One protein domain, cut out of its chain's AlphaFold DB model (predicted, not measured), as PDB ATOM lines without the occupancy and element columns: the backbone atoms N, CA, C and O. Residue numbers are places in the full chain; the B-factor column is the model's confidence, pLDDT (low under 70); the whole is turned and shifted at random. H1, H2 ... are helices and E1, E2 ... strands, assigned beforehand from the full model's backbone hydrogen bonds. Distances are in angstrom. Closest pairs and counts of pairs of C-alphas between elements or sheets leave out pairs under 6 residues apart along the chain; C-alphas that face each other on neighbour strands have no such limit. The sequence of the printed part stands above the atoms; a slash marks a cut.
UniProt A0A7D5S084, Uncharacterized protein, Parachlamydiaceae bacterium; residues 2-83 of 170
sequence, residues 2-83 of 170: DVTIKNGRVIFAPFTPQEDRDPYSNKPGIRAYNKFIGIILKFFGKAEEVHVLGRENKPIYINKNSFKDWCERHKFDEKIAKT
ATOM      1  N   ASP A   2      -1.001 -32.739  46.818       58.34
ATOM      2  CA  ASP A   2       0.090 -32.376  47.729       58.34
ATOM      3  C   ASP A   2       1.417 -32.535  46.983       58.34
ATOM      4  O   ASP A   2       1.688 -33.577  46.385       58.34
ATOM      5  N   VAL A   3       2.203 -31.458  46.972       66.88
ATOM      6  CA  VAL A   3       3.484 -31.380  46.273       66.88
ATOM      7  C   VAL A   3       4.579 -31.265  47.319       66.88
ATOM      8  O   VAL A   3       4.588 -30.328  48.118       66.88
ATOM      9  N   THR A   4       5.504 -32.218  47.314       72.81
ATOM     10  CA  THR A   4       6.654 -32.226  48.223       72.81
ATOM     11  C   THR A   4       7.928 -31.987  47.432       72.81
ATOM     12  O   THR A   4       8.147 -32.617  46.398       72.81
ATOM     13  N   ILE A   5       8.787 -31.092  47.926       75.31
ATOM     14  CA  ILE A   5      10.118 -30.878  47.357       75.31
ATOM     15  C   ILE A   5      11.141 -31.562  48.255       75.31
ATOM     16  O   ILE A   5      11.237 -31.252  49.441       75.31
ATOM     17  N   LYS A   6      11.937 -32.468  47.691       79.31
ATOM     18  CA  LYS A   6      13.039 -33.124  48.403       79.31
ATOM     19  C   LYS A   6      14.260 -33.185  47.502       79.31
ATOM     20  O   LYS A   6      14.170 -33.659  46.375       79.31
ATOM     21  N   ASN A   7      15.404 -32.706  47.991       83.25
ATOM     22  CA  ASN A   7      16.692 -32.776  47.287       83.25
ATOM     23  C   ASN A   7      16.640 -32.231  45.841       83.25
ATOM     24  O   ASN A   7      17.160 -32.856  44.917       83.25
ATOM     25  N   GLY A   8      15.971 -31.090  45.633       82.88
ATOM     26  CA  GLY A   8      15.828 -30.478  44.304       82.88
ATOM     27  C   GLY A   8      14.887 -31.233  43.360       82.88
ATOM     28  O   GLY A   8      15.019 -31.124  42.141       82.88
ATOM     29  N   ARG A   9      13.958 -32.026  43.902       85.69
ATOM     30  CA  ARG A   9      12.977 -32.780  43.121       85.69
ATOM     31  C   ARG A   9      11.563 -32.600  43.618       85.69
ATOM     32  O   ARG A   9      11.349 -32.476  44.819       85.69
ATOM     33  N   VAL A  10      10.630 -32.615  42.675       80.56
ATOM     34  CA  VAL A  10       9.192 -32.495  42.903       80.56
ATOM     35  C   VAL A  10       8.571 -33.878  42.948       80.56
ATOM     36  O   VAL A  10       8.814 -34.704  42.068       80.56
ATOM     37  N   ILE A  11       7.774 -34.112  43.981       81.44
ATOM     38  CA  ILE A  11       7.045 -35.351  44.207       81.44
ATOM     39  C   ILE A  11       5.558 -35.012  44.302       81.44
ATOM     40  O   ILE A  11       5.171 -34.144  45.089       81.44
ATOM     41  N   PHE A  12       4.752 -35.702  43.501       73.94
ATOM     42  CA  PHE A  12       3.314 -35.503  43.375       73.94
ATOM     43  C   PHE A  12       2.573 -36.696  43.989       73.94
ATOM     44  O   PHE A  12       2.850 -37.827  43.624       73.94
ATOM     45  N   ALA A  13       1.652 -36.473  44.931       65.81
ATOM     46  CA  ALA A  13       0.898 -37.569  45.554       65.81
ATOM     47  C   ALA A  13      -0.318 -38.028  44.710       65.81
ATOM     48  O   ALA A  13      -1.050 -37.155  44.232       65.81
ATOM     49  N   PRO A  14      -0.631 -39.340  44.628       59.41
ATOM     50  CA  PRO A  14       0.078 -40.454  45.265       59.41
ATOM     51  C   PRO A  14       1.384 -40.777  44.526       59.41
ATOM     52  O   PRO A  14       1.386 -40.871  43.310       59.41
ATOM     53  N   PHE A  15       2.476 -40.914  45.281       71.44
ATOM     54  CA  PHE A  15       3.816 -41.195  44.766       71.44
ATOM     55  C   PHE A  15       4.288 -42.548  45.295       71.44
ATOM     56  O   PHE A  15       4.217 -42.788  46.506       71.44
ATOM     57  N   THR A  16       4.828 -43.388  44.422       73.88
ATOM     58  CA  THR A  16       5.413 -44.691  44.742       73.88
ATOM     59  C   THR A  16       6.901 -44.676  44.357       73.88
ATOM     60  O   THR A  16       7.260 -44.711  43.185       73.88
ATOM     61  N   PRO A  17       7.843 -44.642  45.325       70.75
ATOM     62  CA  PRO A  17       9.275 -44.507  45.038       70.75
ATOM     63  C   PRO A  17       9.881 -45.588  44.131       70.75
ATOM     64  O   PRO A  17      11.021 -45.434  43.686       70.75
ATOM     65  N   GLN A  18       9.178 -46.699  43.939       70.94
ATOM     66  CA  GLN A  18       9.539 -47.809  43.071       70.94
ATOM     67  C   GLN A  18       9.169 -47.532  41.606       70.94
ATOM     68  O   GLN A  18       9.975 -47.825  40.728       70.94
ATOM     69  N   GLU A  19       8.012 -46.921  41.347       67.00
ATOM     70  CA  GLU A  19       7.468 -46.699  39.995       67.00
ATOM     71  C   GLU A  19       7.791 -45.272  39.498       67.00
ATOM     72  O   GLU A  19       7.998 -45.021  38.309       67.00
ATOM     73  N   ASP A  20       7.986 -44.337  40.431       72.19
ATOM     74  CA  ASP A  20       8.269 -42.923  40.192       72.19
ATOM     75  C   ASP A  20       9.757 -42.578  40.065       72.19
ATOM     76  O   ASP A  20      10.251 -41.576  40.610       72.19
ATOM     77  N   ARG A  21      10.515 -43.405  39.345       80.12
ATOM     78  CA  ARG A  21      11.951 -43.178  39.140       80.12
ATOM     79  C   ARG A  21      12.253 -42.610  37.770       80.12
ATOM     80  O   ARG A  21      11.724 -43.028  36.748       80.12
ATOM     81  N   ASP A  22      13.151 -41.636  37.768       76.88
ATOM     82  CA  ASP A  22      13.762 -41.138  36.546       76.88
ATOM     83  C   ASP A  22      14.633 -42.254  35.936       76.88
ATOM     84  O   ASP A  22      15.544 -42.731  36.621       76.88
ATOM     85  N   PRO A  23      14.382 -42.678  34.684       69.62
ATOM     86  CA  PRO A  23      15.016 -43.862  34.100       69.62
ATOM     87  C   PRO A  23      16.522 -43.686  33.874       69.62
ATOM     88  O   PRO A  23      17.257 -44.665  33.818       69.62
ATOM     89  N   TYR A  24      17.000 -42.441  33.793       75.25
ATOM     90  CA  TYR A  24      18.406 -42.134  33.535       75.25
ATOM     91  C   TYR A  24      19.226 -41.995  34.819       75.25
ATOM     92  O   TYR A  24      20.385 -42.387  34.879       75.25
ATOM     93  N   SER A  25      18.643 -41.403  35.859       79.44
ATOM     94  CA  SER A  25      19.335 -41.109  37.119       79.44
ATOM     95  C   SER A  25      18.959 -42.040  38.266       79.44
ATOM     96  O   SER A  25      19.549 -41.924  39.340       79.44
ATOM     97  N   ASN A  26      17.965 -42.913  38.073       83.06
ATOM     98  CA  ASN A  26      17.409 -43.829  39.073       83.06
ATOM     99  C   ASN A  26      16.981 -43.136  40.383       83.06
ATOM    100  O   ASN A  26      16.888 -43.747  41.446       83.06
ATOM    101  N   LYS A  27      16.743 -41.826  40.336       84.88
ATOM    102  CA  LYS A  27      16.307 -41.036  41.488       84.88
ATOM    103  C   LYS A  27      14.779 -40.873  41.433       84.88
ATOM    104  O   LYS A  27      14.232 -40.768  40.333       84.88
ATOM    105  N   PRO A  28      14.097 -40.801  42.586       85.31
ATOM    106  CA  PRO A  28      12.655 -40.575  42.645       85.31
ATOM    107  C   PRO A  28      12.249 -39.142  42.279       85.31
ATOM    108  O   PRO A  28      12.984 -38.206  42.600       85.31
ATOM    109  N   GLY A  29      11.076 -38.956  41.671       84.25
ATOM    110  CA  GLY A  29      10.453 -37.645  41.424       84.25
ATOM    111  C   GLY A  29      11.038 -36.855  40.247       84.25
ATOM    112  O   GLY A  29      12.013 -37.262  39.613       84.25
ATOM    113  N   ILE A  30      10.452 -35.693  39.964       85.94
ATOM    114  CA  ILE A  30      10.773 -34.862  38.793       85.94
ATOM    115  C   ILE A  30      11.850 -33.837  39.130       85.94
ATOM    116  O   ILE A  30      11.850 -33.239  40.205       85.94
ATOM    117  N   ARG A  31      12.782 -33.606  38.200       88.12
ATOM    118  CA  ARG A  31      13.862 -32.627  38.393       88.12
ATOM    119  C   ARG A  31      13.295 -31.208  38.519       88.12
ATOM    120  O   ARG A  31      12.650 -30.722  37.589       88.12
ATOM    121  N   ALA A  32      13.593 -30.548  39.639       87.19
ATOM    122  CA  ALA A  32      13.277 -29.147  39.872       87.19
ATOM    123  C   ALA A  32      14.507 -28.261  39.639       87.19
ATOM    124  O   ALA A  32      15.651 -28.683  39.823       87.19
ATOM    125  N   TYR A  33      14.259 -27.005  39.295       84.12
ATOM    126  CA  TYR A  33      15.256 -25.951  39.208       84.12
ATOM    127  C   TYR A  33      14.966 -24.874  40.244       84.12
ATOM    128  O   TYR A  33      13.812 -24.605  40.590       84.12
ATOM    129  N   ASN A  34      16.027 -24.224  40.721       85.00
ATOM    130  CA  ASN A  34      15.868 -22.993  41.485       85.00
ATOM    131  C   ASN A  34      15.255 -21.893  40.599       85.00
ATOM    132  O   ASN A  34      15.277 -21.986  39.371       85.00
ATOM    133  N   LYS A  35      14.729 -20.838  41.227       82.38
ATOM    134  CA  LYS A  35      14.011 -19.758  40.535       82.38
ATOM    135  C   LYS A  35      14.826 -19.127  39.399       82.38
ATOM    136  O   LYS A  35      14.292 -18.920  38.319       82.38
ATOM    137  N   PHE A  36      16.108 -18.848  39.629       84.62
ATOM    138  CA  PHE A  36      16.954 -18.171  38.644       84.62
ATOM    139  C   PHE A  36      17.204 -19.040  37.403       84.62
ATOM    140  O   PHE A  36      16.910 -18.628  36.284       84.62
ATOM    141  N   ILE A  37      17.663 -20.278  37.603       83.56
ATOM    142  CA  ILE A  37      17.902 -21.240  36.516       83.56
ATOM    143  C   ILE A  37      16.585 -21.589  35.814       83.56
ATOM    144  O   ILE A  37      16.541 -21.723  34.594       83.56
ATOM    145  N   GLY A  38      15.503 -21.709  36.578       83.62
ATOM    146  CA  GLY A  38      14.176 -22.023  36.075       83.62
ATOM    147  C   GLY A  38      13.630 -20.979  35.104       83.62
ATOM    148  O   GLY A  38      13.129 -21.361  34.053       83.62
ATOM    149  N   ILE A  39      13.799 -19.683  35.391       78.12
ATOM    150  CA  ILE A  39      13.411 -18.588  34.481       78.12
ATOM    151  C   ILE A  39      14.174 -18.688  33.157       78.12
ATOM    152  O   ILE A  39      13.559 -18.631  32.092       78.12
ATOM    153  N   ILE A  40      15.495 -18.898  33.216       78.25
ATOM    154  CA  ILE A  40      16.331 -19.062  32.018       78.25
ATOM    155  C   ILE A  40      15.846 -20.269  31.206       78.25
ATOM    156  O   ILE A  40      15.618 -20.173  30.005       78.25
ATOM    157  N   LEU A  41      15.630 -21.414  31.853       66.06
ATOM    158  CA  LEU A  41      15.183 -22.628  31.171       66.06
ATOM    159  C   LEU A  41      13.750 -22.531  30.641       66.06
ATOM    160  O   LEU A  41      13.468 -23.116  29.597       66.06
ATOM    161  N   LYS A  42      12.866 -21.791  31.316       78.31
ATOM    162  CA  LYS A  42      11.511 -21.488  30.839       78.31
ATOM    163  C   LYS A  42      11.557 -20.641  29.573       78.31
ATOM    164  O   LYS A  42      10.853 -20.964  28.624       78.31
ATOM    165  N   PHE A  43      12.430 -19.632  29.518       68.12
ATOM    166  CA  PHE A  43      12.642 -18.830  28.308       68.12
ATOM    167  C   PHE A  43      13.053 -19.699  27.105       68.12
ATOM    168  O   PHE A  43      12.569 -19.492  26.000       68.12
ATOM    169  N   PHE A  44      13.864 -20.737  27.331       74.19
ATOM    170  CA  PHE A  44      14.237 -21.718  26.303       74.19
ATOM    171  C   PHE A  44      13.248 -22.893  26.142       74.19
ATOM    172  O   PHE A  44      13.576 -23.870  25.469       74.19
ATOM    173  N   GLY A  45      12.075 -22.862  26.784       75.06
ATOM    174  CA  GLY A  45      11.049 -23.912  26.678       75.06
ATOM    175  C   GLY A  45      11.419 -25.266  27.302       75.06
ATOM    176  O   GLY A  45      10.773 -26.276  27.026       75.06
ATOM    177  N   LYS A  46      12.461 -25.320  28.140       72.81
ATOM    178  CA  LYS A  46      12.977 -26.552  28.772       72.81
ATOM    179  C   LYS A  46      12.383 -26.825  30.155       72.81
ATOM    180  O   LYS A  46      12.591 -27.913  30.703       72.81
ATOM    181  N   ALA A  47      11.679 -25.854  30.731       82.12
ATOM    182  CA  ALA A  47      11.067 -25.977  32.045       82.12
ATOM    183  C   ALA A  47       9.692 -25.304  32.115       82.12
ATOM    184  O   ALA A  47       9.474 -24.281  31.471       82.12
ATOM    185  N   GLU A  48       8.809 -25.863  32.939       81.56
ATOM    186  CA  GLU A  48       7.490 -25.303  33.257       81.56
ATOM    187  C   GLU A  48       7.470 -24.783  34.696       81.56
ATOM    188  O   GLU A  48       8.152 -25.319  35.569       81.56
ATOM    189  N   GLU A  49       6.701 -23.728  34.951       83.06
ATOM    190  CA  GLU A  49       6.556 -23.136  36.284       83.06
ATOM    191  C   GLU A  49       5.383 -23.764  37.037       83.06
ATOM    192  O   GLU A  49       4.289 -23.906  36.499       83.06
ATOM    193  N   VAL A  50       5.605 -24.110  38.301       71.19
ATOM    194  CA  VAL A  50       4.610 -24.692  39.198       71.19
ATOM    195  C   VAL A  50       4.617 -23.927  40.515       71.19
ATOM    196  O   VAL A  50       5.665 -23.697  41.120       71.19
ATOM    197  N   HIS A  51       3.434 -23.564  41.000       70.31
ATOM    198  CA  HIS A  51       3.268 -22.960  42.317       70.31
ATOM    199  C   HIS A  51       2.906 -24.039  43.338       70.31
ATOM    200  O   HIS A  51       1.896 -24.729  43.204       70.31
ATOM    201  N   VAL A  52       3.741 -24.203  44.366       63.53
ATOM    202  CA  VAL A  52       3.512 -25.218  45.403       63.53
ATOM    203  C   VAL A  52       2.532 -24.705  46.450       63.53
ATOM    204  O   VAL A  52       2.811 -23.737  47.158       63.53
ATOM    205  N   LEU A  53       1.409 -25.409  46.602       50.09
ATOM    206  CA  LEU A  53       0.425 -25.170  47.658       50.09
ATOM    207  C   LEU A  53       0.941 -25.743  48.991       50.09
ATOM    208  O   LEU A  53       0.719 -26.912  49.306       50.09
ATOM    209  N   GLY A  54       1.655 -24.929  49.774       55.12
ATOM    210  CA  GLY A  54       2.260 -25.316  51.056       55.12
ATOM    211  C   GLY A  54       3.063 -24.185  51.718       55.12
ATOM    212  O   GLY A  54       2.976 -23.041  51.275       55.12
ATOM    213  N   ARG A  55       3.852 -24.511  52.764       44.59
ATOM    214  CA  ARG A  55       4.559 -23.574  53.683       44.59
ATOM    215  C   ARG A  55       5.321 -22.425  53.016       44.59
ATOM    216  O   ARG A  55       5.511 -21.400  53.657       44.59
ATOM    217  N   GLU A  56       5.762 -22.584  51.772       58.09
ATOM    218  CA  GLU A  56       6.572 -21.568  51.101       58.09
ATOM    219  C   GLU A  56       5.837 -20.780  50.016       58.09
ATOM    220  O   GLU A  56       6.266 -19.671  49.728       58.09
ATOM    221  N   ASN A  57       4.747 -21.294  49.427       68.75
ATOM    222  CA  ASN A  57       4.006 -20.649  48.325       68.75
ATOM    223  C   ASN A  57       4.913 -19.981  47.259       68.75
ATOM    224  O   ASN A  57       4.615 -18.897  46.752       68.75
ATOM    225  N   LYS A  58       6.063 -20.602  46.969       71.12
ATOM    226  CA  LYS A  58       7.079 -20.097  46.039       71.12
ATOM    227  C   LYS A  58       6.944 -20.794  44.682       71.12
ATOM    228  O   LYS A  58       6.570 -21.970  44.643       71.12
ATOM    229  N   PRO A  59       7.275 -20.097  43.583       76.25
ATOM    230  CA  PRO A  59       7.377 -20.718  42.272       76.25
ATOM    231  C   PRO A  59       8.565 -21.680  42.242       76.25
ATOM    232  O   PRO A  59       9.675 -21.338  42.664       76.25
ATOM    233  N   ILE A  60       8.327 -22.875  41.716       81.69
ATOM    234  CA  ILE A  60       9.355 -23.847  41.354       81.69
ATOM    235  C   ILE A  60       9.264 -24.139  39.866       81.69
ATOM    236  O   ILE A  60       8.192 -24.060  39.279       81.69
ATOM    237  N   TYR A  61      10.383 -24.506  39.254       86.31
ATOM    238  CA  TYR A  61      10.412 -24.833  37.833       86.31
ATOM    239  C   TYR A  61      10.751 -26.306  37.660       86.31
ATOM    240  O   TYR A  61      11.699 -26.786  38.278       86.31
ATOM    241  N   ILE A  62       9.999 -27.022  36.833       86.62
ATOM    242  CA  ILE A  62      10.184 -28.452  36.571       86.62
ATOM    243  C   ILE A  62      10.728 -28.679  35.168       86.62
ATOM    244  O   ILE A  62      10.348 -27.984  34.233       86.62
ATOM    245  N   ASN A  63      11.622 -29.651  35.000       87.38
ATOM    246  CA  ASN A  63      12.113 -30.029  33.677       87.38
ATOM    247  C   ASN A  63      10.997 -30.665  32.831       87.38
ATOM    248  O   ASN A  63      10.385 -31.644  33.256       87.38
ATOM    249  N   LYS A  64      10.798 -30.157  31.609       81.06
ATOM    250  CA  LYS A  64       9.705 -30.573  30.719       81.06
ATOM    251  C   LYS A  64       9.798 -32.036  30.274       81.06
ATOM    252  O   LYS A  64       8.793 -32.737  30.280       81.06
ATOM    253  N   ASN A  65      10.998 -32.517  29.950       82.62
ATOM    254  CA  ASN A  65      11.205 -33.901  29.514       82.62
ATOM    255  C   ASN A  65      11.007 -34.881  30.675       82.62
ATOM    256  O   ASN A  65      10.271 -35.848  30.544       82.62
ATOM    257  N   SER A  66      11.579 -34.577  31.843       82.62
ATOM    258  CA  SER A  66      11.401 -35.376  33.063       82.62
ATOM    259  C   SER A  66       9.929 -35.458  33.479       82.62
ATOM    260  O   SER A  66       9.473 -36.512  33.917       82.62
ATOM    261  N   PHE A  67       9.179 -34.363  33.307       81.19
ATOM    262  CA  PHE A  67       7.736 -34.334  33.530       81.19
ATOM    263  C   PHE A  67       6.972 -35.182  32.509       81.19
ATOM    264  O   PHE A  67       6.128 -35.980  32.897       81.19
ATOM    265  N   LYS A  68       7.305 -35.075  31.217       77.56
ATOM    266  CA  LYS A  68       6.694 -35.895  30.163       77.56
ATOM    267  C   LYS A  68       6.923 -37.387  30.407       77.56
ATOM    268  O   LYS A  68       5.972 -38.156  30.373       77.56
ATOM    269  N   ASP A  69       8.155 -37.781  30.716       78.75
ATOM    270  CA  ASP A  69       8.491 -39.173  31.022       78.75
ATOM    271  C   ASP A  69       7.731 -39.669  32.258       78.75
ATOM    272  O   ASP A  69       7.343 -40.831  32.333       78.75
ATOM    273  N   TRP A  70       7.521 -38.791  33.245       77.81
ATOM    274  CA  TRP A  70       6.696 -39.096  34.409       77.81
ATOM    275  C   TRP A  70       5.238 -39.343  34.016       77.81
ATOM    276  O   TRP A  70       4.702 -40.390  34.374       77.81
ATOM    277  N   CYS A  71       4.633 -38.464  33.212       73.94
ATOM    278  CA  CYS A  71       3.283 -38.665  32.683       73.94
ATOM    279  C   CYS A  71       3.165 -39.973  31.885       73.94
ATOM    280  O   CYS A  71       2.198 -40.704  32.058       73.94
ATOM    281  N   GLU A  72       4.159 -40.308  31.058       73.50
ATOM    282  CA  GLU A  72       4.174 -41.550  30.275       73.50
ATOM    283  C   GLU A  72       4.225 -42.810  31.146       73.50
ATOM    284  O   GLU A  72       3.576 -43.799  30.815       73.50
ATOM    285  N   ARG A  73       4.961 -42.792  32.267       74.19
ATOM    286  CA  ARG A  73       4.974 -43.915  33.224       74.19
ATOM    287  C   ARG A  73       3.618 -44.114  33.900       74.19
ATOM    288  O   ARG A  73       3.237 -45.247  34.154       74.19
ATOM    289  N   HIS A  74       2.889 -43.023  34.108       69.00
ATOM    290  CA  HIS A  74       1.615 -43.001  34.827       69.00
ATOM    291  C   HIS A  74       0.398 -43.017  33.893       69.00
ATOM    292  O   HIS A  74      -0.742 -42.901  34.340       69.00
ATOM    293  N   LYS A  75       0.603 -43.172  32.577       65.19
ATOM    294  CA  LYS A  75      -0.484 -43.142  31.585       65.19
ATOM    295  C   LYS A  75      -1.460 -44.315  31.695       65.19
ATOM    296  O   LYS A  75      -2.548 -44.240  31.137       65.19
ATOM    297  N   PHE A  76      -1.061 -45.389  32.379       53.34
ATOM    298  CA  PHE A  76      -1.878 -46.582  32.615       53.34
ATOM    299  C   PHE A  76      -2.346 -46.718  34.062       53.34
ATOM    300  O   PHE A  76      -3.105 -47.638  34.364       53.34
ATOM    301  N   ASP A  77      -1.968 -45.788  34.940       61.00
ATOM    302  CA  ASP A  77      -2.634 -45.677  36.228       61.00
ATOM    303  C   ASP A  77      -4.057 -45.202  35.949       61.00
ATOM    304  O   ASP A  77      -4.283 -44.046  35.584       61.00
ATOM    305  N   GLU A  78      -5.036 -46.098  36.088       44.25
ATOM    306  CA  GLU A  78      -6.455 -45.855  35.767       44.25
ATOM    307  C   GLU A  78      -7.025 -44.576  36.415       44.25
ATOM    308  O   GLU A  78      -7.994 -44.000  35.919       44.25
ATOM    309  N   LYS A  79      -6.404 -44.084  37.500       50.53
ATOM    310  CA  LYS A  79      -6.739 -42.816  38.172       50.53
ATOM    311  C   LYS A  79      -6.169 -41.550  37.514       50.53
ATOM    312  O   LYS A  79      -6.684 -40.472  37.792       50.53
ATOM    313  N   ILE A  80      -5.123 -41.650  36.695       48.81
ATOM    314  CA  ILE A  80      -4.381 -40.516  36.110       48.81
ATOM    315  C   ILE A  80      -4.773 -40.293  34.638       48.81
ATOM    316  O   ILE A  80      -4.889 -39.153  34.186       48.81
ATOM    317  N   ALA A  81      -5.074 -41.371  33.907       41.72
ATOM    318  CA  ALA A  81      -5.247 -41.377  32.450       41.72
ATOM    319  C   ALA A  81      -6.458 -40.590  31.894       41.72
ATOM    320  O   ALA A  81      -6.473 -40.258  30.710       41.72
ATOM    321  N   LYS A  82      -7.480 -40.278  32.705       46.41
ATOM    322  CA  LYS A  82      -8.719 -39.620  32.230       46.41
ATOM    323  C   LYS A  82      -8.751 -38.092  32.374       46.41
ATOM    324  O   LYS A  82      -9.634 -37.471  31.787       46.41
ATOM    325  N   THR A  83      -7.828 -37.482  33.120       48.00
ATOM    326  CA  THR A  83      -7.994 -36.085  33.589       48.00
ATOM    327  C   THR A  83      -6.737 -35.213  33.526       48.00
ATOM    328  O   THR A  83      -6.836 -34.010  33.746       48.00
TER     329      THR A  83
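What this domain is: This is residues 2 to 83 of the 170 residues of an uncharacterized protein of Parachlamydiaceae bacterium (UniProt A0A7D5S084). A strongly twisted sheet of five antiparallel strands has one short helix on each face: H1 packs slantwise over E5 and E4, while H2 is over E3 on the opposite face and stands up from the sheet. A long loop, residues 13 to 29, joins E2 to E3. The 82 printed residues include five named strands and two named helices, in the order E1 E2 E3 H1 E4 E5 H2; across the sheet the order is E1 E2 E3 E5 E4. The class is mixed, helices and strands, and the whole is compact, with a radius of gyration of the C-alphas of 12.7 A and spans of 35 by 28 by 25 A.

How they stand to each other: E1, residues 3 to 6, and E2, residues 9 to 12, form a hairpin, with N 4 and O 11 within hydrogen-bond range at 3.0 A. With E3, residues 30 to 33, they make a meander, each strand the antiparallel neighbour of the one before; N 10 and O 30 are 2.8 A apart. E3 pairs staggered: residues 32 to 33 pair with E5, residues 59 to 63, N 33 and O 61 being 2.8 A apart. E5 and edge strand E4, residues 47 to 51, form a hairpin at 147 degrees, with N 50 and O 60 2.8 A apart. H1, residues 35 to 43, has a height over the sheet of 7.6 A; its closest C-alphas to E5 are those of Gly 38 and Tyr 61, 5.0 A. E3, H1 and E4 form a split strand-helix-strand unit, E5 between its two strands, with a right-handed crossover. H2, residues 64 to 73, rises 53 degrees; its closest C-alphas to E3 are those of Ser 66 and Ile 30, 5.8 A. In H1 and H2 every O i to N i+4 pair is within hydrogen-bond range.

Where its parts are: E1 begins at C-alpha 3 (3.484, -31.380, 46.273). E4 is 13.2 A long, E5 13.5 A, H1 12.3 A and H2 14.4 A, ending at C-alpha 73 (4.974, -43.915, 33.224).

The domain as a whole: The printed part has no cut. The C-alphas of Phe 36 and Glu 78 are the farthest apart, 36.4 A. Mean pLDDT of the printed part is 73.1, with residues 52 to 57 and 74 to 83 among those under 70.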